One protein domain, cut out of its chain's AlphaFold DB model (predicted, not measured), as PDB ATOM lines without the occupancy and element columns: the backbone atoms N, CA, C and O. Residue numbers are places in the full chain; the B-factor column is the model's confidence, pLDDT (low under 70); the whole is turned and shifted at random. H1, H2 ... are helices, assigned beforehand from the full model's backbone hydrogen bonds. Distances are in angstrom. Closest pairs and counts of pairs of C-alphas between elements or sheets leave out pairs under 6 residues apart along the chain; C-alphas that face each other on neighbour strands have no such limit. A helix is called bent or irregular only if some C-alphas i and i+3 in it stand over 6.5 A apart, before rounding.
ATOM      1  N   TYR A   2     208.743 468.521 384.976       55.91
ATOM      2  CA  TYR A   2     207.522 469.348 384.835       55.91
ATOM      3  C   TYR A   2     207.683 470.592 383.939       55.91
ATOM      4  O   TYR A   2     206.763 470.934 383.203       55.91
ATOM      5  N   GLN A   3     208.866 471.217 383.921       65.50
ATOM      6  CA  GLN A   3     209.151 472.343 383.017       65.50
ATOM      7  C   GLN A   3     209.109 471.957 381.531       65.50
ATOM      8  O   GLN A   3     208.681 472.759 380.708       65.50
ATOM      9  N   GLU A   4     209.526 470.740 381.178       71.38
ATOM     10  CA  GLU A   4     209.467 470.257 379.792       71.38
ATOM     11  C   GLU A   4     208.040 469.924 379.365       71.38
ATOM     12  O   GLU A   4     207.639 470.251 378.251       71.38
ATOM     13  N   LEU A   5     207.250 469.328 380.264       68.38
ATOM     14  CA  LEU A   5     205.833 469.072 380.021       68.38
ATOM     15  C   LEU A   5     205.076 470.391 379.804       68.38
ATOM     16  O   LEU A   5     204.342 470.523 378.830       68.38
ATOM     17  N   TYR A   6     205.327 471.387 380.659       69.44
ATOM     18  CA  TYR A   6     204.736 472.718 380.534       69.44
ATOM     19  C   TYR A   6     205.134 473.398 379.217       69.44
ATOM     20  O   TYR A   6     204.267 473.879 378.497       69.44
ATOM     21  N   LYS A   7     206.423 473.371 378.845       73.81
ATOM     22  CA  LYS A   7     206.900 473.914 377.558       73.81
ATOM     23  C   LYS A   7     206.253 473.224 376.356       73.81
ATOM     24  O   LYS A   7     205.848 473.909 375.423       73.81
ATOM     25  N   ASN A   8     206.122 471.897 376.385       73.56
ATOM     26  CA  ASN A   8     205.489 471.144 375.300       73.56
ATOM     27  C   ASN A   8     204.001 471.472 375.154       73.56
ATOM     28  O   ASN A   8     203.512 471.623 374.033       73.56
ATOM     29  N   ILE A   9     203.273 471.600 376.266       70.00
ATOM     30  CA  ILE A   9     201.844 471.917 376.214       70.00
ATOM     31  C   ILE A   9     201.620 473.375 375.796       70.00
ATOM     32  O   ILE A   9     200.800 473.630 374.916       70.00
ATOM     33  N   LEU A  10     202.397 474.317 376.342       72.69
ATOM     34  CA  LEU A  10     202.329 475.728 375.957       72.69
ATOM     35  C   LEU A  10     202.681 475.917 374.472       72.69
ATOM     36  O   LEU A  10     201.979 476.625 373.758       72.69
ATOM     37  N   GLY A  11     203.722 475.230 373.991       76.50
ATOM     38  CA  GLY A  11     204.124 475.248 372.585       76.50
ATOM     39  C   GLY A  11     203.030 474.723 371.656       76.50
ATOM     40  O   GLY A  11     202.742 475.353 370.642       76.50
ATOM     41  N   ARG A  12     202.353 473.625 372.026       74.56
ATOM     42  CA  ARG A  12     201.203 473.108 371.266       74.56
ATOM     43  C   ARG A  12     200.009 474.057 371.283       74.56
ATOM     44  O   ARG A  12     199.372 474.209 370.250       74.56
ATOM     45  N   ALA A  13     199.704 474.682 372.420       66.75
ATOM     46  CA  ALA A  13     198.600 475.636 372.528       66.75
ATOM     47  C   ALA A  13     198.846 476.888 371.672       66.75
ATOM     48  O   ALA A  13     197.937 477.344 370.982       66.75
ATOM     49  N   ILE A  14     200.084 477.397 371.664       74.75
ATOM     50  CA  ILE A  14     200.497 478.515 370.809       74.75
ATOM     51  C   ILE A  14     200.413 478.113 369.331       74.75
ATOM     52  O   ILE A  14     199.778 478.825 368.565       74.75
ATOM     53  N   ASP A  15     200.967 476.965 368.928       78.38
ATOM     54  CA  ASP A  15     200.921 476.493 367.530       78.38
ATOM     55  C   ASP A  15     199.475 476.288 367.035       78.38
ATOM     56  O   ASP A  15     199.121 476.708 365.934       78.38
ATOM     57  N   LEU A  16     198.590 475.727 367.870       72.19
ATOM     58  CA  LEU A  16     197.157 475.612 367.566       72.19
ATOM     59  C   LEU A  16     196.473 476.976 367.424       72.19
ATOM     60  O   LEU A  16     195.695 477.161 366.487       72.19
ATOM     61  N   GLY A  17     196.774 477.925 368.314       66.62
ATOM     62  CA  GLY A  17     196.253 479.289 368.245       66.62
ATOM     63  C   GLY A  17     196.685 480.004 366.964       66.62
ATOM     64  O   GLY A  17     195.843 480.537 366.244       66.62
ATOM     65  N   THR A  18     197.976 479.938 366.625       75.81
ATOM     66  CA  THR A  18     198.532 480.545 365.409       75.81
ATOM     67  C   THR A  18     197.902 479.942 364.156       75.81
ATOM     68  O   THR A  18     197.401 480.678 363.310       75.81
ATOM     69  N   ARG A  19     197.802 478.609 364.075       74.38
ATOM     70  CA  ARG A  19     197.169 477.927 362.933       74.38
ATOM     71  C   ARG A  19     195.679 478.226 362.810       74.38
ATOM     72  O   ARG A  19     195.168 478.274 361.694       74.38
ATOM     73  N   TYR A  20     194.960 478.403 363.919       67.56
ATOM     74  CA  TYR A  20     193.544 478.776 363.884       67.56
ATOM     75  C   TYR A  20     193.358 480.192 363.329       67.56
ATOM     76  O   TYR A  20     192.530 480.396 362.439       67.56
ATOM     77  N   VAL A  21     194.168 481.143 363.806       66.56
ATOM     78  CA  VAL A  21     194.170 482.536 363.342       66.56
ATOM     79  C   VAL A  21     194.538 482.613 361.862       66.56
ATOM     80  O   VAL A  21     193.794 483.211 361.086       66.56
ATOM     81  N   GLU A  22     195.608 481.938 361.443       71.38
ATOM     82  CA  GLU A  22     196.003 481.850 360.035       71.38
ATOM     83  C   GLU A  22     194.883 481.234 359.191       71.38
ATOM     84  O   GLU A  22     194.436 481.825 358.209       71.38
ATOM     85  N   LYS A  23     194.336 480.083 359.592       69.94
ATOM     86  CA  LYS A  23     193.290 479.411 358.816       69.94
ATOM     87  C   LYS A  23     192.021 480.257 358.690       69.94
ATOM     88  O   LYS A  23     191.434 480.276 357.616       69.94
ATOM     89  N   LYS A  24     191.583 480.966 359.734       65.38
ATOM     90  CA  LYS A  24     190.358 481.793 359.696       65.38
ATOM     91  C   LYS A  24     190.550 483.140 358.994       65.38
ATOM     92  O   LYS A  24     189.613 483.595 358.340       65.38
ATOM     93  N   LEU A  25     191.726 483.763 359.103       62.38
ATOM     94  CA  LEU A  25     192.032 485.006 358.385       62.38
ATOM     95  C   LEU A  25     192.260 484.748 356.892       62.38
ATOM     96  O   LEU A  25     191.745 485.494 356.064       62.38
ATOM     97  N   PHE A  26     192.964 483.668 356.537       62.25
ATOM     98  CA  PHE A  26     193.313 483.382 355.144       62.25
ATOM     99  C   PHE A  26     192.252 482.570 354.385       62.25
ATOM    100  O   PHE A  26     192.119 482.762 353.179       62.25
ATOM    101  N   ALA A  27     191.432 481.737 355.042       58.25
ATOM    102  CA  ALA A  27     190.337 481.041 354.348       58.25
ATOM    103  C   ALA A  27     189.219 481.990 353.884       58.25
ATOM    104  O   ALA A  27     188.582 481.719 352.874       58.25
ATOM    105  N   VAL A  43     186.560 490.516 362.624       74.62
ATOM    106  CA  VAL A  43     187.833 490.333 363.338       74.62
ATOM    107  C   VAL A  43     187.588 490.154 364.837       74.62
ATOM    108  O   VAL A  43     188.112 489.211 365.424       74.62
ATOM    109  N   GLU A  44     186.734 490.985 365.441       78.94
ATOM    110  CA  GLU A  44     186.348 490.871 366.855       78.94
ATOM    111  C   GLU A  44     185.696 489.521 367.170       78.94
ATOM    112  O   GLU A  44     186.039 488.887 368.167       78.94
ATOM    113  N   ARG A  45     184.817 489.018 366.293       80.31
ATOM    114  CA  ARG A  45     184.182 487.709 366.495       80.31
ATOM    115  C   ARG A  45     185.180 486.554 366.415       80.31
ATOM    116  O   ARG A  45     185.120 485.639 367.228       80.31
ATOM    117  N   VAL A  46     186.100 486.585 365.446       79.81
ATOM    118  CA  VAL A  46     187.155 485.561 365.323       79.81
ATOM    119  C   VAL A  46     188.103 485.614 366.521       79.81
ATOM    120  O   VAL A  46     188.508 484.562 367.013       79.81
ATOM    121  N   LEU A  47     188.418 486.813 367.019       78.06
ATOM    122  CA  LEU A  47     189.228 486.996 368.219       78.06
ATOM    123  C   LEU A  47     188.528 486.422 369.456       78.06
ATOM    124  O   LEU A  47     189.148 485.667 370.197       78.06
ATOM    125  N   GLN A  48     187.239 486.710 369.638       85.69
ATOM    126  CA  GLN A  48     186.446 486.169 370.741       85.69
ATOM    127  C   GLN A  48     186.369 484.633 370.684       85.69
ATOM    128  O   GLN A  48     186.657 483.969 371.679       85.69
ATOM    129  N   GLU A  49     186.082 484.055 369.508       84.88
ATOM    130  CA  GLU A  49     186.095 482.598 369.290       84.88
ATOM    131  C   GLU A  49     187.471 481.990 369.636       84.88
ATOM    132  O   GLU A  49     187.553 480.939 370.275       84.88
ATOM    133  N   ALA A  50     188.566 482.644 369.232       78.38
ATOM    134  CA  ALA A  50     189.923 482.186 369.524       78.38
ATOM    135  C   ALA A  50     190.264 482.288 371.021       78.38
ATOM    136  O   ALA A  50     190.896 481.382 371.562       78.38
ATOM    137  N   MET A  51     189.827 483.351 371.704       82.81
ATOM    138  CA  MET A  51     190.014 483.523 373.148       82.81
ATOM    139  C   MET A  51     189.274 482.446 373.944       82.81
ATOM    140  O   MET A  51     189.844 481.871 374.870       82.81
ATOM    141  N   GLU A  52     188.041 482.121 373.558       90.62
ATOM    142  CA  GLU A  52     187.263 481.046 374.180       90.62
ATOM    143  C   GLU A  52     187.916 479.677 373.961       90.62
ATOM    144  O   GLU A  52     188.056 478.896 374.905       90.62
ATOM    145  N   GLN A  53     188.401 479.397 372.748       84.88
ATOM    146  CA  GLN A  53     189.150 478.169 372.467       84.88
ATOM    147  C   GLN A  53     190.448 478.085 373.273       84.88
ATOM    148  O   GLN A  53     190.755 477.032 373.835       84.88
ATOM    149  N   LEU A  54     191.190 479.187 373.383       81.62
ATOM    150  CA  LEU A  54     192.425 479.235 374.158       81.62
ATOM    151  C   LEU A  54     192.157 479.045 375.655       81.62
ATOM    152  O   LEU A  54     192.901 478.322 376.318       81.62
ATOM    153  N   ALA A  55     191.068 479.611 376.181       85.44
ATOM    154  CA  ALA A  55     190.631 479.389 377.556       85.44
ATOM    155  C   ALA A  55     190.264 477.916 377.806       85.44
ATOM    156  O   ALA A  55     190.691 477.338 378.808       85.44
ATOM    157  N   MET A  56     189.545 477.274 376.878       88.75
ATOM    158  CA  MET A  56     189.226 475.844 376.968       88.75
ATOM    159  C   MET A  56     190.485 474.969 376.943       88.75
ATOM    160  O   MET A  56     190.618 474.070 377.774       88.75
ATOM    161  N   ILE A  57     191.431 475.247 376.040       86.94
ATOM    162  CA  ILE A  57     192.704 474.515 375.949       86.94
ATOM    163  C   ILE A  57     193.539 474.721 377.219       86.94
ATOM    164  O   ILE A  57     194.093 473.761 377.753       86.94
ATOM    165  N   SER A  58     193.610 475.954 377.725       84.19
ATOM    166  CA  SER A  58     194.331 476.290 378.956       84.19
ATOM    167  C   SER A  58     193.763 475.540 380.162       84.19
ATOM    168  O   SER A  58     194.518 474.928 380.926       84.19
ATOM    169  N   LYS A  59     192.432 475.496 380.289       90.94
ATOM    170  CA  LYS A  59     191.753 474.731 381.335       90.94
ATOM    171  C   LYS A  59     192.041 473.234 381.208       90.94
ATOM    172  O   LYS A  59     192.544 472.641 382.153       90.94
ATOM    173  N   ALA A  60     191.831 472.651 380.027       87.56
ATOM    174  CA  ALA A  60     192.076 471.227 379.788       87.56
ATOM    175  C   ALA A  60     193.538 470.825 380.057       87.56
ATOM    176  O   ALA A  60     193.810 469.768 380.623       87.56
ATOM    177  N   SER A  61     194.492 471.686 379.692       84.38
ATOM    178  CA  SER A  61     195.910 471.503 380.014       84.38
ATOM    179  C   SER A  61     196.159 471.522 381.519       84.38
ATOM    180  O   SER A  61     196.905 470.691 382.033       84.38
ATOM    181  N   THR A  62     195.573 472.488 382.224       90.75
ATOM    182  CA  THR A  62     195.731 472.626 383.677       90.75
ATOM    183  C   THR A  62     195.184 471.392 384.387       90.75
ATOM    184  O   THR A  62     195.889 470.805 385.207       90.75
ATOM    185  N   ASP A  63     193.998 470.932 383.992       91.06
ATOM    186  CA  ASP A  63     193.368 469.729 384.536       91.06
ATOM    187  C   ASP A  63     194.236 468.483 384.282       91.06
ATOM    188  O   ASP A  63     194.467 467.687 385.193       91.06
ATOM    189  N   ALA A  64     194.808 468.341 383.080       88.75
ATOM    190  CA  ALA A  64     195.708 467.233 382.751       88.75
ATOM    191  C   ALA A  64     197.017 467.256 383.563       88.75
ATOM    192  O   ALA A  64     197.523 466.205 383.966       88.75
ATOM    193  N   ILE A  65     197.576 468.444 383.815       91.50
ATOM    194  CA  ILE A  65     198.774 468.605 384.649       91.50
ATOM    195  C   ILE A  65     198.458 468.236 386.102       91.50
ATOM    196  O   ILE A  65     199.231 467.496 386.710       91.50
ATOM    197  N   ILE A  66     197.331 468.711 386.640       92.94
ATOM    198  CA  ILE A  66     196.886 468.389 388.002       92.94
ATOM    199  C   ILE A  66     196.692 466.880 388.143       92.94
ATOM    200  O   ILE A  66     197.294 466.283 389.031       92.94
ATOM    201  N   ALA A  67     195.953 466.246 387.228       91.62
ATOM    202  CA  ALA A  67     195.718 464.803 387.256       91.62
ATOM    203  C   ALA A  67     197.030 464.001 387.242       91.62
ATOM    204  O   ALA A  67     197.178 463.023 387.975       91.62
ATOM    205  N   LYS A  68     198.023 464.438 386.455       94.19
ATOM    206  CA  LYS A  68     199.344 463.803 386.440       94.19
ATOM    207  C   LYS A  68     200.089 463.973 387.765       94.19
ATOM    208  O   LYS A  68     200.642 462.999 388.262       94.19
ATOM    209  N   ILE A  69     200.105 465.180 388.332       95.00
ATOM    210  CA  ILE A  69     200.741 465.442 389.634       95.00
ATOM    211  C   ILE A  69     200.096 464.576 390.720       95.00
ATOM    212  O   ILE A  69     200.802 464.003 391.548       95.00
ATOM    213  N   GLU A  70     198.772 464.458 390.709       95.81
ATOM    214  CA  GLU A  70     198.028 463.643 391.669       95.81
ATOM    215  C   GLU A  70     198.350 462.159 391.533       95.81
ATOM    216  O   GLU A  70     198.626 461.502 392.536       95.81
ATOM    217  N   ASN A  71     198.416 461.649 390.304       95.69
ATOM    218  CA  ASN A  71     198.832 460.275 390.055       95.69
ATOM    219  C   ASN A  71     200.278 460.013 390.514       95.69
ATOM    220  O   ASN A  71     200.535 459.028 391.201       95.69
ATOM    221  N   ASP A  72     201.213 460.915 390.202       96.75
ATOM    222  CA  ASP A  72     202.606 460.810 390.651       96.75
ATOM    223  C   ASP A  72     202.693 460.789 392.192       96.75
ATOM    224  O   ASP A  72     203.449 460.009 392.770       96.75
ATOM    225  N   LYS A  73     201.873 461.602 392.871       96.88
ATOM    226  CA  LYS A  73     201.802 461.651 394.339       96.88
ATOM    227  C   LYS A  73     201.172 460.401 394.957       96.88
ATOM    228  O   LYS A  73     201.608 459.986 396.033       96.88
ATOM    229  N   LEU A  74     200.191 459.784 394.298       95.75
ATOM    230  CA  LEU A  74     199.631 458.495 394.714       95.75
ATOM    231  C   LEU A  74     200.675 457.379 394.629       95.75
ATOM    232  O   LEU A  74     200.831 456.615 395.582       95.75
ATOM    233  N   GLU A  75     201.416 457.305 393.524       96.81
ATOM    234  CA  GLU A  75     202.495 456.325 393.352       96.81
ATOM    235  C   GLU A  75     203.630 456.543 394.362       96.81
ATOM    236  O   GLU A  75     204.116 455.591 394.978       96.81
ATOM    237  N   GLU A  76     204.002 457.801 394.620       97.06
ATOM    238  CA  GLU A  76     204.965 458.166 395.664       97.06
ATOM    239  C   GLU A  76     204.507 457.683 397.051       97.06
ATOM    240  O   GLU A  76     205.290 457.067 397.780       97.06
ATOM    241  N   LEU A  77     203.238 457.905 397.411       97.62
ATOM    242  CA  LEU A  77     202.674 457.435 398.678       97.62
ATOM    243  C   LEU A  77     202.695 455.904 398.769       97.62
ATOM    244  O   LEU A  77     203.156 455.365 399.775       97.62
ATOM    245  N   ARG A  78     202.256 455.191 397.725       96.19
ATOM    246  CA  ARG A  78     202.277 453.717 397.678       96.19
ATOM    247  C   ARG A  78     203.689 453.170 397.871       96.19
ATOM    248  O   ARG A  78     203.893 452.273 398.687       96.19
ATOM    249  N   SER A  79     204.665 453.757 397.182       97.25
ATOM    250  CA  SER A  79     206.078 453.395 397.311       97.25
ATOM    251  C   SER A  79     206.605 453.622 398.733       97.25
ATOM    252  O   SER A  79     207.265 452.746 399.298       97.25
ATOM    253  N   ARG A  80     206.252 454.749 399.371       96.75
ATOM    254  CA  ARG A  80     206.633 455.035 400.765       96.75
ATOM    255  C   ARG A  80     206.012 454.053 401.756       96.75
ATOM    256  O   ARG A  80     206.706 453.590 402.656       96.75
ATOM    257  N   ILE A  81     204.735 453.709 401.575       96.25
ATOM    258  CA  ILE A  81     204.029 452.711 402.395       96.25
ATOM    259  C   ILE A  81     204.742 451.360 402.308       96.25
ATOM    260  O   ILE A  81     205.056 450.761 403.336       96.25
ATOM    261  N   GLN A  82     205.036 450.896 401.090       95.88
ATOM    262  CA  GLN A  82     205.722 449.622 400.867       95.88
ATOM    263  C   GLN A  82     207.139 449.624 401.446       95.88
ATOM    264  O   GLN A  82     207.525 448.670 402.118       95.88
ATOM    265  N   SER A  83     207.890 450.707 401.231       95.31
ATOM    266  CA  SER A  83     209.257 450.859 401.736       95.31
ATOM    267  C   SER A  83     209.294 450.826 403.262       95.31
ATOM    268  O   SER A  83     210.081 450.081 403.842       95.31
ATOM    269  N   LEU A  84     208.402 451.568 403.927       94.81
ATOM    270  CA  LEU A  84     208.342 451.567 405.387       94.81
ATOM    271  C   LEU A  84     207.860 450.219 405.932       94.81
ATOM    272  O   LEU A  84     208.439 449.701 406.882       94.81
ATOM    273  N   GLY A  85     206.870 449.597 405.285       92.31
ATOM    274  CA  GLY A  85     206.438 448.240 405.616       92.31
ATOM    275  C   GLY A  85     207.569 447.212 405.498       92.31
ATOM    276  O   GLY A  85     207.673 446.318 406.336       92.31
ATOM    277  N   PHE A  86     208.450 447.344 404.502       94.25
ATOM    278  CA  PHE A  86     209.644 446.508 404.380       94.25
ATOM    279  C   PHE A  86     210.639 446.762 405.517       94.25
ATOM    280  O   PHE A  86     211.080 445.799 406.139       94.25
ATOM    281  N   LEU A  87     210.939 448.026 405.841       94.19
ATOM    282  CA  LEU A  87     211.843 448.386 406.942       94.19
ATOM    283  C   LEU A  87     211.377 447.828 408.292       94.19
ATOM    284  O   LEU A  87     212.202 447.337 409.063       94.19
ATOM    285  N   LEU A  88     210.066 447.854 408.551       91.19
ATOM    286  CA  LEU A  88     209.474 447.229 409.735       91.19
ATOM    287  C   LEU A  88     209.668 445.707 409.731       91.19
ATOM    288  O   LEU A  88     210.051 445.146 410.751       91.19
ATOM    289  N   LYS A  89     209.468 445.040 408.584       92.06
ATOM    290  CA  LYS A  89     209.656 443.582 408.451       92.06
ATOM    291  C   LYS A  89     211.097 443.128 408.674       92.06
ATOM    292  O   LYS A  89     211.302 442.037 409.185       92.06
ATOM    293  N   ILE A  90     212.078 443.931 408.263       95.12
ATOM    294  CA  ILE A  90     213.505 443.638 408.482       95.12
ATOM    295  C   ILE A  90     214.044 444.239 409.788       95.12
ATOM    296  O   ILE A  90     215.257 444.278 409.990       95.12
ATOM    297  N   GLU A  91     213.150 444.742 410.644       91.06
ATOM    298  CA  GLU A  91     213.437 445.262 411.984       91.06
ATOM    299  C   GLU A  91     214.459 446.421 412.021       91.06
ATOM    300  O   GLU A  91     215.055 446.725 413.057       91.06
ATOM    301  N   LYS A  92     214.625 447.156 410.911       91.50
ATOM    302  CA  LYS A  92     215.537 448.310 410.792       91.50
ATOM    303  C   LYS A  92     214.931 449.570 411.409       91.50
ATOM    304  O   LYS A  92     214.518 450.498 410.716       91.50
ATOM    305  N   LYS A  93     214.891 449.606 412.739       89.81
ATOM    306  CA  LYS A  93     214.203 450.640 413.524       89.81
ATOM    307  C   LYS A  93     214.650 452.075 413.241       89.81
ATOM    308  O   LYS A  93     213.796 452.924 413.006       89.81
ATOM    309  N   ASP A  94     215.953 452.347 413.230       90.56
ATOM    310  CA  ASP A  94     216.463 453.711 413.019       90.56
ATOM    311  C   ASP A  94     216.119 454.244 411.622       90.56
ATOM    312  O   ASP A  94     215.786 455.417 411.447       90.56
ATOM    313  N   GLU A  95     216.166 453.370 410.615       92.69
ATOM    314  CA  GLU A  95     215.792 453.705 409.241       92.69
ATOM    315  C   GLU A  95     214.282 453.915 409.123       92.69
ATOM    316  O   GLU A  95     213.854 454.909 408.536       92.69
ATOM    317  N   ALA A  96     213.480 453.038 409.738       92.94
ATOM    318  CA  ALA A  96     212.030 453.180 409.785       92.94
ATOM    319  C   ALA A  96     211.626 454.516 410.428       92.94
ATOM    320  O   ALA A  96     210.820 455.251 409.860       92.94
ATOM    321  N   PHE A  97     212.252 454.882 411.552       91.44
ATOM    322  CA  PHE A  97     211.989 456.144 412.242       91.44
ATOM    323  C   PHE A  97     212.314 457.368 411.378       91.44
ATOM    324  O   PHE A  97     211.505 458.290 411.274       91.44
ATOM    325  N   ARG A  98     213.467 457.375 410.698       91.31
ATOM    326  CA  ARG A  98     213.841 458.469 409.783       91.31
ATOM    327  C   ARG A  98     212.883 458.577 408.602       91.31
ATOM    328  O   ARG A  98     212.492 459.675 408.213       91.31
ATOM    329  N   TYR A  99     212.502 457.439 408.033       93.38
ATOM    330  CA  TYR A  99     211.649 457.394 406.852       93.38
ATOM    331  C   TYR A  99     210.187 457.754 407.168       93.38
ATOM    332  O   TYR A  99     209.489 458.333 406.329       93.38
ATOM    333  N   MET A 100     209.746 457.497 408.403       93.94
ATOM    334  CA  MET A 100     208.408 457.792 408.918       93.94
ATOM    335  C   MET A 100     207.971 459.246 408.686       93.94
ATOM    336  O   MET A 100     206.807 459.483 408.361       93.94
ATOM    337  N   LEU A 101     208.884 460.219 408.805       91.75
ATOM    338  CA  LEU A 101     208.560 461.634 408.591       91.75
ATOM    339  C   LEU A 101     208.112 461.903 407.147       91.75
ATOM    340  O   LEU A 101     207.112 462.580 406.923       91.75
ATOM    341  N   THR A 102     208.798 461.309 406.168       94.75
ATOM    342  CA  THR A 102     208.435 461.469 404.751       94.75
ATOM    343  C   THR A 102     207.104 460.789 404.430       94.75
ATOM    344  O   THR A 102     206.296 461.321 403.667       94.75
ATOM    345  N   LEU A 103     206.815 459.641 405.056       96.38
ATOM    346  CA  LEU A 103     205.495 459.026 404.944       96.38
ATOM    347  C   LEU A 103     204.417 459.946 405.530       96.38
ATOM    348  O   LEU A 103     203.386 460.140 404.891       96.38
ATOM    349  N   LYS A 104     204.659 460.544 406.704       96.31
ATOM    350  CA  LYS A 104     203.704 461.450 407.354       96.31
ATOM    351  C   LYS A 104     203.273 462.576 406.415       96.31
ATOM    352  O   LYS A 104     202.077 462.805 406.273       96.31
ATOM    353  N   GLU A 105     204.218 463.228 405.743       96.12
ATOM    354  CA  GLU A 105     203.931 464.307 404.787       96.12
ATOM    355  C   GLU A 105     203.034 463.841 403.629       96.12
ATOM    356  O   GLU A 105     202.044 464.500 403.303       96.12
ATOM    357  N   SER A 106     203.332 462.682 403.030       97.12
ATOM    358  CA  SER A 106     202.505 462.116 401.952       97.12
ATOM    359  C   SER A 106     201.107 461.745 402.430       97.12
ATOM    360  O   SER A 106     200.131 461.929 401.706       97.12
ATOM    361  N   VAL A 107     201.000 461.224 403.649       97.31
ATOM    362  CA  VAL A 107     199.721 460.842 404.238       97.31
ATOM    363  C   VAL A 107     198.892 462.071 404.602       97.31
ATOM    364  O   VAL A 107     197.683 462.061 404.398       97.31
ATOM    365  N   ASP A 108     199.508 463.143 405.098       96.81
ATOM    366  CA  ASP A 108     198.803 464.395 405.379       96.81
ATOM    367  C   ASP A 108     198.306 465.053 404.080       96.81
ATOM    368  O   ASP A 108     197.189 465.569 404.033       96.81
ATOM    369  N   TYR A 109     199.077 464.957 402.990       97.19
ATOM    370  CA  TYR A 109     198.594 465.344 401.664       97.19
ATOM    371  C   TYR A 109     197.381 464.506 401.232       97.19
ATOM    372  O   TYR A 109     196.372 465.070 400.808       97.19
ATOM    373  N   ALA A 110     197.450 463.178 401.375       97.44
ATOM    374  CA  ALA A 110     196.341 462.285 401.041       97.44
ATOM    375  C   ALA A 110     195.090 462.579 401.878       97.44
ATOM    376  O   ALA A 110     193.992 462.638 401.331       97.44
ATOM    377  N   LEU A 111     195.254 462.850 403.174       96.62
ATOM    378  CA  LEU A 111     194.166 463.235 404.069       96.62
ATOM    379  C   LEU A 111     193.474 464.518 403.595       96.62
ATOM    380  O   LEU A 111     192.247 464.580 403.571       96.62
ATOM    381  N   ASN A 112     194.240 465.522 403.157       97.19
ATOM    382  CA  ASN A 112     193.664 466.739 402.584       97.19
ATOM    383  C   ASN A 112     192.835 466.437 401.328       97.19
ATOM    384  O   ASN A 112     191.740 466.972 401.188       97.19
ATOM    385  N   ARG A 113     193.304 465.543 400.445       96.81
ATOM    386  CA  ARG A 113     192.542 465.127 399.254       96.81
ATOM    387  C   ARG A 113     191.261 464.368 399.618       96.81
ATOM    388  O   ARG A 113     190.223 464.610 399.012       96.81
ATOM    389  N   VAL A 114     191.303 463.508 400.637       95.62
ATOM    390  CA  VAL A 114     190.105 462.826 401.161       95.62
ATOM    391  C   VAL A 114     189.093 463.839 401.701       95.62
ATOM    392  O   VAL A 114     187.909 463.737 401.393       95.62
ATOM    393  N   ASN A 115     189.550 464.857 402.436       94.50
ATOM    394  CA  ASN A 115     188.690 465.928 402.957       94.50
ATOM    395  C   ASN A 115     188.084 466.808 401.849       94.50
ATOM    396  O   ASN A 115     187.007 467.367 402.030       94.50
ATOM    397  N   GLU A 116     188.746 466.911 400.693       94.94
ATOM    398  CA  GLU A 116     188.194 467.527 399.477       94.94
ATOM    399  C   GLU A 116     187.161 466.630 398.759       94.94
ATOM    400  O   GLU A 116     186.577 467.046 397.760       94.94
ATOM    401  N   GLY A 117     186.924 465.406 399.244       93.44
ATOM    402  CA  GLY A 117     185.974 464.449 398.672       93.44
ATOM    403  C   GLY A 117     186.570 463.503 397.625       93.44
ATOM    404  O   GLY A 117     185.821 462.793 396.953       93.44
ATOM    405  N   LYS A 118     187.899 463.459 397.468       94.19
ATOM    406  CA  LYS A 118     188.560 462.587 396.487       94.19
ATOM    407  C   LYS A 118     188.691 461.152 396.994       94.19
ATOM    408  O   LYS A 118     189.631 460.803 397.713       94.19
ATOM    409  N   THR A 119     187.727 460.314 396.630       91.75
ATOM    410  CA  THR A 119     187.599 458.931 397.127       91.75
ATOM    411  C   THR A 119     188.774 458.017 396.769       91.75
ATOM    412  O   THR A 119     189.108 457.120 397.539       91.75
ATOM    413  N   GLU A 120     189.467 458.267 395.659       92.75
ATOM    414  CA  GLU A 120     190.624 457.487 395.211       92.75
ATOM    415  C   GLU A 120     191.826 457.583 396.170       92.75
ATOM    416  O   GLU A 120     192.685 456.698 396.196       92.75
ATOM    417  N   TRP A 121     191.861 458.622 397.011       96.00
ATOM    418  CA  TRP A 121     192.888 458.826 398.033       96.00
ATOM    419  C   TRP A 121     192.589 458.107 399.348       96.00
ATOM    420  O   TRP A 121     193.488 457.969 400.178       96.00
ATOM    421  N   LEU A 122     191.357 457.627 399.544       92.75
ATOM    422  CA  LEU A 122     190.892 457.086 400.820       92.75
ATOM    423  C   LEU A 122     191.697 455.859 401.259       92.75
ATOM    424  O   LEU A 122     192.286 455.861 402.339       92.75
ATOM    425  N   SER A 123     191.761 454.831 400.413       92.19
ATOM    426  CA  SER A 123     192.474 453.588 400.732       92.19
ATOM    427  C   SER A 123     193.984 453.820 400.944       92.19
ATOM    428  O   SER A 123     194.494 453.453 402.007       92.19
ATOM    429  N   PRO A 124     194.707 454.527 400.046       94.69
ATOM    430  CA  PRO A 124     196.102 454.900 400.292       94.69
ATOM    431  C   PRO A 124     196.314 455.709 401.581       94.69
ATOM    432  O   PRO A 124     197.300 455.487 402.285       94.69
ATOM    433  N   CYS A 125     195.396 456.621 401.921       95.50
ATOM    434  CA  CYS A 125     195.455 457.399 403.159       95.50
ATOM    435  C   CYS A 125     195.322 456.505 404.401       95.50
ATOM    436  O   CYS A 125     196.129 456.621 405.326       95.50
ATOM    437  N   ILE A 126     194.339 455.597 404.417       93.56
ATOM    438  CA  ILE A 126     194.110 454.646 405.515       93.56
ATOM    439  C   ILE A 126     195.330 453.740 405.695       93.56
ATOM    440  O   ILE A 126     195.862 453.642 406.804       93.56
ATOM    441  N   LEU A 127     195.831 453.137 404.614       92.88
ATOM    442  CA  LEU A 127     197.023 452.283 404.655       92.88
ATOM    443  C   LEU A 127     198.248 453.053 405.155       92.88
ATOM    444  O   LEU A 127     198.972 452.579 406.030       92.88
ATOM    445  N   GLY A 128     198.456 454.270 404.656       95.31
ATOM    446  CA  GLY A 128     199.568 455.112 405.076       95.31
ATOM    447  C   GLY A 128     199.503 455.511 406.549       95.31
ATOM    448  O   GLY A 128     200.511 455.401 407.247       95.31
ATOM    449  N   LYS A 129     198.328 455.906 407.062       95.00
ATOM    450  CA  LYS A 129     198.146 456.159 408.503       95.00
ATOM    451  C   LYS A 129     198.358 454.891 409.332       95.00
ATOM    452  O   LYS A 129     198.980 454.977 410.386       95.00
ATOM    453  N   SER A 130     197.907 453.735 408.854       93.25
ATOM    454  CA  SER A 130     198.074 452.449 409.547       93.25
ATOM    455  C   SER A 130     199.551 452.080 409.707       93.25
ATOM    456  O   SER A 130     200.001 451.791 410.814       93.25
ATOM    457  N   VAL A 131     200.338 452.175 408.629       93.88
ATOM    458  CA  VAL A 131     201.788 451.923 408.681       93.88
ATOM    459  C   VAL A 131     202.503 452.962 409.549       93.88
ATOM    460  O   VAL A 131     203.413 452.614 410.299       93.88
ATOM    461  N   PHE A 132     202.080 454.229 409.502       95.44
ATOM    462  CA  PHE A 132     202.618 455.280 410.369       95.44
ATOM    463  C   PHE A 132     202.382 454.978 411.859       95.44
ATOM    464  O   PHE A 132     203.319 455.064 412.650       95.44
ATOM    465  N   ILE A 133     201.171 454.555 412.239       93.69
ATOM    466  CA  ILE A 133     200.831 454.136 413.610       93.69
ATOM    467  C   ILE A 133     201.682 452.937 414.036       93.69
ATOM    468  O   ILE A 133     202.334 453.000 415.074       93.69
ATOM    469  N   ALA A 134     201.754 451.892 413.206       91.25
ATOM    470  CA  ALA A 134     202.574 450.713 413.489       91.25
ATOM    471  C   ALA A 134     204.059 451.072 413.674       91.25
ATOM    472  O   ALA A 134     204.729 450.540 414.557       91.25
ATOM    473  N   THR A 135     204.569 452.022 412.883       92.69
ATOM    474  CA  THR A 135     205.945 452.520 413.020       92.69
ATOM    475  C   THR A 135     206.146 453.255 414.339       92.69
ATOM    476  O   THR A 135     207.130 452.998 415.024       92.69
ATOM    477  N   LEU A 136     205.214 454.126 414.738       93.12
ATOM    478  CA  LEU A 136     205.286 454.820 416.026       93.12
ATOM    479  C   LEU A 136     205.266 453.843 417.200       93.12
ATOM    480  O   LEU A 136     206.065 453.993 418.120       93.12
ATOM    481  N   GLU A 137     204.394 452.835 417.159       90.69
ATOM    482  CA  GLU A 137     204.319 451.793 418.188       90.69
ATOM    483  C   GLU A 137     205.632 451.004 418.263       90.69
ATOM    484  O   GLU A 137     206.220 450.882 419.338       90.69
ATOM    485  N   TYR A 138     206.164 450.569 417.117       90.19
ATOM    486  CA  TYR A 138     207.456 449.885 417.029       90.19
ATOM    487  C   TYR A 138     208.621 450.749 417.551       90.19
ATOM    488  O   TYR A 138     209.507 450.289 418.285       90.19
ATOM    489  N   CYS A 139     208.619 452.043 417.230       89.25
ATOM    490  CA  CYS A 139     209.633 452.982 417.694       89.25
ATOM    491  C   CYS A 139     209.508 453.279 419.200       89.25
ATOM    492  O   CYS A 139     210.528 453.329 419.892       89.25
ATOM    493  N   ALA A 140     208.295 453.367 419.742       87.88
ATOM    494  CA  ALA A 140     208.056 453.671 421.151       87.88
ATOM    495  C   ALA A 140     208.515 452.559 422.114       87.88
ATOM    496  O   ALA A 140     208.908 452.862 423.239       87.88
ATOM    497  N   VAL A 141     208.520 451.288 421.685       83.88
ATOM    498  CA  VAL A 141     208.892 450.134 422.536       83.88
ATOM    499  C   VAL A 141     210.327 450.209 423.075       83.88
ATOM    500  O   VAL A 141     210.591 449.699 424.157       83.88
ATOM    501  N   SER A 142     211.252 450.852 422.357       74.44
ATOM    502  CA  SER A 142     212.681 450.897 422.741       74.44
ATOM    503  C   SER A 142     213.203 452.306 423.029       74.44
ATOM    504  O   SER A 142     214.412 452.490 423.110       74.44
ATOM    505  N   ALA A 143     212.323 453.305 423.125       76.31
ATOM    506  CA  ALA A 143     212.713 454.705 423.270       76.31
ATOM    507  C   ALA A 143     212.362 455.232 424.669       76.31
ATOM    508  O   ALA A 143     211.365 455.927 424.823       76.31
ATOM    509  N   ASP A 144     213.157 454.921 425.696       74.56
ATOM    510  CA  ASP A 144     212.811 455.240 427.097       74.56
ATOM    511  C   ASP A 144     212.536 456.734 427.357       74.56
ATOM    512  O   ASP A 144     211.638 457.075 428.127       74.56
ATOM    513  N   THR A 145     213.249 457.639 426.683       79.00
ATOM    514  CA  THR A 145     213.097 459.095 426.854       79.00
ATOM    515  C   THR A 145     211.997 459.708 425.990       79.00
ATOM    516  O   THR A 145     211.375 460.689 426.386       79.00
ATOM    517  N   GLU A 146     211.735 459.141 424.813       85.31
ATOM    518  CA  GLU A 146     210.812 459.706 423.814       85.31
ATOM    519  C   GLU A 146     209.458 458.986 423.793       85.31
ATOM    520  O   GLU A 146     208.517 459.435 423.137       85.31
ATOM    521  N   ARG A 147     209.324 457.884 424.542       87.00
ATOM    522  CA  ARG A 147     208.132 457.028 424.572       87.00
ATOM    523  C   ARG A 147     206.851 457.802 424.829       87.00
ATOM    524  O   ARG A 147     205.846 457.517 424.181       87.00
ATOM    525  N   VAL A 148     206.865 458.752 425.765       87.88
ATOM    526  CA  VAL A 148     205.680 459.555 426.107       87.88
ATOM    527  C   VAL A 148     205.215 460.362 424.898       87.88
ATOM    528  O   VAL A 148     204.033 460.338 424.559       87.88
ATOM    529  N   GLU A 149     206.148 461.011 424.207       90.38
ATOM    530  CA  GLU A 149     205.842 461.860 423.058       90.38
ATOM    531  C   GLU A 149     205.427 461.030 421.837       90.38
ATOM    532  O   GLU A 149     204.412 461.320 421.205       90.38
ATOM    533  N   LEU A 150     206.125 459.926 421.555       90.62
ATOM    534  CA  LEU A 150     205.740 459.001 420.484       90.62
ATOM    535  C   LEU A 150     204.363 458.379 420.733       90.62
ATOM    536  O   LEU A 150     203.569 458.249 419.802       90.62
ATOM    537  N   SER A 151     204.039 458.055 421.987       89.81
ATOM    538  CA  SER A 151     202.713 457.545 422.360       89.81
ATOM    539  C   SER A 151     201.627 458.607 422.180       89.81
ATOM    540  O   SER A 151     200.534 458.295 421.705       89.81
ATOM    541  N   ARG A 152     201.926 459.873 422.507       92.38
ATOM    542  CA  ARG A 152     201.026 461.013 422.283       92.38
ATOM    543  C   ARG A 152     200.718 461.182 420.793       92.38
ATOM    544  O   ARG A 152     199.549 461.209 420.418       92.38
ATOM    545  N   ILE A 153     201.753 461.210 419.950       93.44
ATOM    546  CA  ILE A 153     201.620 461.325 418.488       93.44
ATOM    547  C   ILE A 153     200.874 460.113 417.912       93.44
ATOM    548  O   ILE A 153     200.019 460.261 417.039       93.44
ATOM    549  N   CYS A 154     201.146 458.907 418.420       92.94
ATOM    550  CA  CYS A 154     200.445 457.692 418.010       92.94
ATOM    551  C   CYS A 154     198.943 457.795 418.297       92.94
ATOM    552  O   CYS A 154     198.122 457.547 417.413       92.94
ATOM    553  N   LYS A 155     198.565 458.254 419.495       92.31
ATOM    554  CA  LYS A 155     197.162 458.465 419.864       92.31
ATOM    555  C   LYS A 155     196.470 459.477 418.944       92.31
ATOM    556  O   LYS A 155     195.360 459.219 418.482       92.31
ATOM    557  N   GLU A 156     197.122 460.597 418.629       93.81
ATOM    558  CA  GLU A 156     196.601 461.583 417.667       93.81
ATOM    559  C   GLU A 156     196.393 460.975 416.274       93.81
ATOM    560  O   GLU A 156     195.360 461.200 415.635       93.81
ATOM    561  N   ALA A 157     197.341 460.156 415.814       93.56
ATOM    562  CA  ALA A 157     197.236 459.461 414.539       93.56
ATOM    563  C   ALA A 157     196.069 458.460 414.521       93.56
ATOM    564  O   ALA A 157     195.324 458.428 413.541       93.56
ATOM    565  N   LYS A 158     195.855 457.707 415.610       93.12
ATOM    566  CA  LYS A 158     194.707 456.796 415.767       93.12
ATOM    567  C   LYS A 158     193.373 457.541 415.706       93.12
ATOM    568  O   LYS A 158     192.487 457.133 414.961       93.12
ATOM    569  N   HIS A 159     193.242 458.661 416.419       93.62
ATOM    570  CA  HIS A 159     192.041 459.501 416.338       93.62
ATOM    571  C   HIS A 159     191.808 460.040 414.924       93.62
ATOM    572  O   HIS A 159     190.690 459.991 414.418       93.62
ATOM    573  N   THR A 160     192.868 460.506 414.262       93.31
ATOM    574  CA  THR A 160     192.783 460.989 412.878       93.31
ATOM    575  C   THR A 160     192.311 459.887 411.931       93.31
ATOM    576  O   THR A 160     191.465 460.138 411.079       93.31
ATOM    577  N   LEU A 161     192.814 458.660 412.091       92.88
ATOM    578  CA  LEU A 161     192.385 457.515 411.291       92.88
ATOM    579  C   LEU A 161     190.900 457.192 411.506       92.88
ATOM    580  O   LEU A 161     190.170 456.989 410.540       92.88
ATOM    581  N   LEU A 162     190.429 457.209 412.754       91.25
ATOM    582  CA  LEU A 162     189.015 456.984 413.068       91.25
ATOM    583  C   LEU A 162     188.106 458.066 412.477       91.25
ATOM    584  O   LEU A 162     187.035 457.737 411.975       91.25
ATOM    585  N   ASN A 163     188.548 459.326 412.457       92.00
ATOM    586  CA  ASN A 163     187.813 460.413 411.801       92.00
ATOM    587  C   ASN A 163     187.640 460.187 410.291       92.00
ATOM    588  O   ASN A 163     186.721 460.744 409.702       92.00
ATOM    589  N   VAL A 164     188.500 459.375 409.669       90.62
ATOM    590  CA  VAL A 164     188.385 458.993 408.257       90.62
ATOM    591  C   VAL A 164     187.527 457.736 408.088       90.62
ATOM    592  O   VAL A 164     186.653 457.708 407.227       90.62
ATOM    593  N   ILE A 165     187.744 456.703 408.907       88.88
ATOM    594  CA  ILE A 165     187.083 455.394 408.760       88.88
ATOM    595  C   ILE A 165     185.621 455.424 409.224       88.88
ATOM    596  O   ILE A 165     184.747 454.888 408.545       88.88
ATOM    597  N   VAL A 166     185.325 456.040 410.373       88.75
ATOM    598  CA  VAL A 166     183.983 455.994 410.978       88.75
ATOM    599  C   VAL A 166     182.912 456.595 410.059       88.75
ATOM    600  O   VAL A 166     181.894 455.930 409.852       88.75
ATOM    601  N   PRO A 167     183.111 457.779 409.443       89.12
ATOM    602  CA  PRO A 167     182.139 458.311 408.491       89.12
ATOM    603  C   PRO A 167     181.890 457.388 407.295       89.12
ATOM    604  O   PRO A 167     180.757 457.316 406.833       89.12
ATOM    605  N   GLN A 168     182.910 456.660 406.828       85.25
ATOM    606  CA  GLN A 168     182.794 455.726 405.700       85.25
ATOM    607  C   GLN A 168     181.967 454.487 406.059       85.25
ATOM    608  O   GLN A 168     181.116 454.052 405.287       85.25
ATOM    609  N   ILE A 169     182.166 453.936 407.261       83.69
ATOM    610  CA  ILE A 169     181.342 452.826 407.765       83.69
ATOM    611  C   ILE A 169     179.876 453.266 407.852       83.69
ATOM    612  O   ILE A 169     178.987 452.559 407.378       83.69
ATOM    613  N   LEU A 170     179.633 454.457 408.409       87.88
ATOM    614  CA  LEU A 170     178.289 455.014 408.549       87.88
ATOM    615  C   LEU A 170     177.634 455.305 407.193       87.88
ATOM    616  O   LEU A 170     176.459 454.988 407.010       87.88
ATOM    617  N   SER A 171     178.372 455.869 406.229       85.94
ATOM    618  CA  SER A 171     177.840 456.157 404.890       85.94
ATOM    619  C   SER A 171     177.466 454.893 404.122       85.94
ATOM    620  O   SER A 171     176.526 454.916 403.334       85.94
ATOM    621  N   ASN A 172     178.153 453.782 404.392       84.31
ATOM    622  CA  ASN A 172     177.860 452.481 403.793       84.31
ATOM    623  C   ASN A 172     176.726 451.729 404.518       84.31
ATOM    624  O   ASN A 172     176.463 450.569 404.209       84.31
ATOM    625  N   GLY A 173     176.051 452.364 405.486       83.69
ATOM    626  CA  GLY A 173     174.978 451.750 406.275       83.69
ATOM    627  C   GLY A 173     175.468 450.698 407.277       83.69
ATOM    628  O   GLY A 173     174.662 449.934 407.805       83.69
ATOM    629  N   GLY A 174     176.777 450.641 407.532       85.56
ATOM    630  CA  GLY A 174     177.383 449.734 408.495       85.56
ATOM    631  C   GLY A 174     177.223 450.223 409.932       85.56
ATOM    632  O   GLY A 174     177.148 451.422 410.213       85.56
ATOM    633  N   GLN A 175     177.211 449.280 410.872       86.75
ATOM    634  CA  GLN A 175     177.298 449.593 412.294       86.75
ATOM    635  C   GLN A 175     178.766 449.777 412.688       86.75
ATOM    636  O   GLN A 175     179.610 448.940 412.374       86.75
ATOM    637  N   VAL A 176     179.071 450.862 413.402       86.38
ATOM    638  CA  VAL A 176     180.426 451.106 413.913       86.38
ATOM    639  C   VAL A 176     180.732 450.092 415.025       86.38
ATOM    640  O   VAL A 176     179.988 450.049 416.011       86.38
ATOM    641  N   PRO A 177     181.810 449.294 414.913       85.69
ATOM    642  CA  PRO A 177     182.187 448.329 415.939       85.69
ATOM    643  C   PRO A 177     182.886 449.048 417.102       85.69
ATOM    644  O   PRO A 177     184.112 449.026 417.212       85.69
ATOM    645  N   TRP A 178     182.111 449.720 417.961       87.94
ATOM    646  CA  TRP A 178     182.633 450.557 419.052       87.94
ATOM    647  C   TRP A 178     183.592 449.817 419.986       87.94
ATOM    648  O   TRP A 178     184.599 450.399 420.378       87.94
ATOM    649  N   ASP A 179     183.361 448.528 420.238       86.56
ATOM    650  CA  ASP A 179     184.258 447.701 421.052       86.56
ATOM    651  C   ASP A 179     185.656 447.571 420.417       86.56
ATOM    652  O   ASP A 179     186.678 447.641 421.099       86.56
ATOM    653  N   GLN A 180     185.728 447.439 419.085       84.56
ATOM    654  CA  GLN A 180     187.003 447.392 418.359       84.56
ATOM    655  C   GLN A 180     187.664 448.772 418.288       84.56
ATOM    656  O   GLN A 180     188.889 448.870 418.348       84.56
ATOM    657  N   VAL A 181     186.864 449.838 418.186       84.50
ATOM    658  CA  VAL A 181     187.346 451.226 418.233       84.50
ATOM    659  C   VAL A 181     187.978 451.535 419.588       84.50
ATOM    660  O   VAL A 181     189.074 452.093 419.641       84.50
ATOM    661  N   GLU A 182     187.323 451.147 420.682       85.06
ATOM    662  CA  GLU A 182     187.849 451.315 422.034       85.06
ATOM    663  C   GLU A 182     189.142 450.514 422.218       85.06
ATOM    664  O   GLU A 182     190.164 451.083 422.610       85.06
ATOM    665  N   ALA A 183     189.141 449.231 421.844       84.25
ATOM    666  CA  ALA A 183     190.331 448.387 421.922       84.25
ATOM    667  C   ALA A 183     191.512 448.953 421.109       84.25
ATOM    668  O   ALA A 183     192.663 448.925 421.555       84.25
ATOM    669  N   PHE A 184     191.229 449.541 419.945       86.56
ATOM    670  CA  PHE A 184     192.223 450.208 419.110       86.56
ATOM    671  C   PHE A 184     192.813 451.464 419.755       86.56
ATOM    672  O   PHE A 184     194.037 451.646 419.763       86.56
ATOM    673  N   LEU A 185     191.965 452.310 420.343       85.19
ATOM    674  CA  LEU A 185     192.385 453.533 421.032       85.19
ATOM    675  C   LEU A 185     193.206 453.251 422.291       85.19
ATOM    676  O   LEU A 185     194.165 453.975 422.566       85.19
ATOM    677  N   VAL A 186     192.847 452.209 423.041       81.88
ATOM    678  CA  VAL A 186     193.571 451.781 424.248       81.88
ATOM    679  C   VAL A 186     194.848 451.005 423.890       81.88
ATOM    680  O   VAL A 186     195.758 450.902 424.709       81.88
ATOM    681  N   GLY A 187     194.966 450.517 422.650       77.81
ATOM    682  CA  GLY A 187     196.122 449.754 422.177       77.81
ATOM    683  C   GLY A 187     196.103 448.287 422.609       77.81
ATOM    684  O   GLY A 187     197.147 447.643 422.617       77.81
ATOM    685  N   THR A 188     194.934 447.757 422.976       78.56
ATOM    686  CA  THR A 188     194.746 446.333 423.293       78.56
ATOM    687  C   THR A 188     194.515 445.484 422.044       78.56
ATOM    688  O   THR A 188     194.751 444.279 422.086       78.56
ATOM    689  N   SER A 189     194.088 446.093 420.930       78.25
ATOM    690  CA  SER A 189     193.928 445.424 419.635       78.25
ATOM    691  C   SER A 189     194.267 446.354 418.474       78.25
ATOM    692  O   SER A 189     193.883 447.516 418.481       78.25
ATOM    693  N   ASN A 190     194.913 445.825 417.432       76.25
ATOM    694  CA  ASN A 190     195.114 446.515 416.153       76.25
ATOM    695  C   ASN A 190     194.181 445.991 415.045       76.25
ATOM    696  O   ASN A 190     194.343 446.361 413.885       76.25
ATOM    697  N   SER A 191     193.163 445.194 415.394       70.81
ATOM    698  CA  SER A 191     192.200 444.598 414.452       70.81
ATOM    699  C   SER A 191     191.461 445.622 413.586       70.81
ATOM    700  O   SER A 191     191.037 445.316 412.479       70.81
ATOM    701  N   LEU A 192     191.336 446.870 414.050       72.81
ATOM    702  CA  LEU A 192     190.723 447.947 413.272       72.81
ATOM    703  C   LEU A 192     191.570 448.371 412.058       72.81
ATOM    704  O   LEU A 192     191.030 448.917 411.102       72.81
ATOM    705  N   LEU A 193     192.878 448.087 412.064       68.00
ATOM    706  CA  LEU A 193     193.761 448.277 410.905       68.00
ATOM    707  C   LEU A 193     193.597 447.162 409.859       68.00
ATOM    708  O   LEU A 193     194.012 447.331 408.714       68.00
ATOM    709  N   GLU A 194     193.012 446.025 410.251       64.75
ATOM    710  CA  GLU A 194     192.741 444.867 409.390       64.75
ATOM    711  C   GLU A 194     191.360 444.937 408.727       64.75
ATOM    712  O   GLU A 194     191.092 444.169 407.803       64.75
TER     713      GLU A 194
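Overview. This is residues 2 to 27 and 43 to 194 of the 226 residues of an uncharacterized protein of Noviherbaspirillum galbum (UniProt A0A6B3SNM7). A long helix, H2, joins a head of helices to an arm: its first part pairs side by side with H1, and its last part packs with H3 and H4 in an up-and-down bundle, each helix running against the one before. H5 packs on H4, and short H6 on H5. The printed part has 178 residues with six named helices, H1 to H6 in chain order, and no named strand; the class is all helix. It is only just extended, close to loose, with a radius of gyration of the C-alphas of 24.0 A and spans of 78 by 40 by 23 A.

Along the chain. H1, residues 2 to 27, begins at C-alpha 2 (207.522, 469.348, 384.835) and is 36.9 A long. H2, residues 43 to 89, measures 68.5 A and ends at C-alpha 89 (209.656, 443.582, 408.451). H3, residues 93 to 115, is 31.6 A, with a kink of 37 degrees near residue 102. H4, residues 119 to 140, is 32.0 A and irregular: C-alphas 120 and 123 are 7.0 A apart. H5, residues 147 to 171, is 36.1 A; H6, residues 178 to 186, ends at C-alpha 186 (193.571, 451.781, 424.248).

Arrangement. H1 touches H2 residues 46 to 61 alone, opposite ways at a shallow 19 degrees; closest C-alphas, Ala 13 and Ile 57, 6.9 A. H3 and H4 form a hairpin; closest C-alphas, Ala 110 and Cys 125, 5.4 A. H6 touches H5 residues 155 to 162 alone; closest C-alphas, Lys 158 and Leu 185, 6.6 A. Every O i to N i+4 pair is within hydrogen-bond range in H1, H2 and H6; in H3 17 of 19, H4 16 of 18, H5 19 of 21.

Size, cuts and confidence. The farthest C-alphas, Ala 27 and Asp 144, are 80.4 A apart. Residues 28 to 42 are not printed; C-alphas 27 and 43 are 13.2 A apart across this cut. No link printed whole is long. Low confidence, pLDDT under 70, includes residues 23 to 27 and 193 to 194.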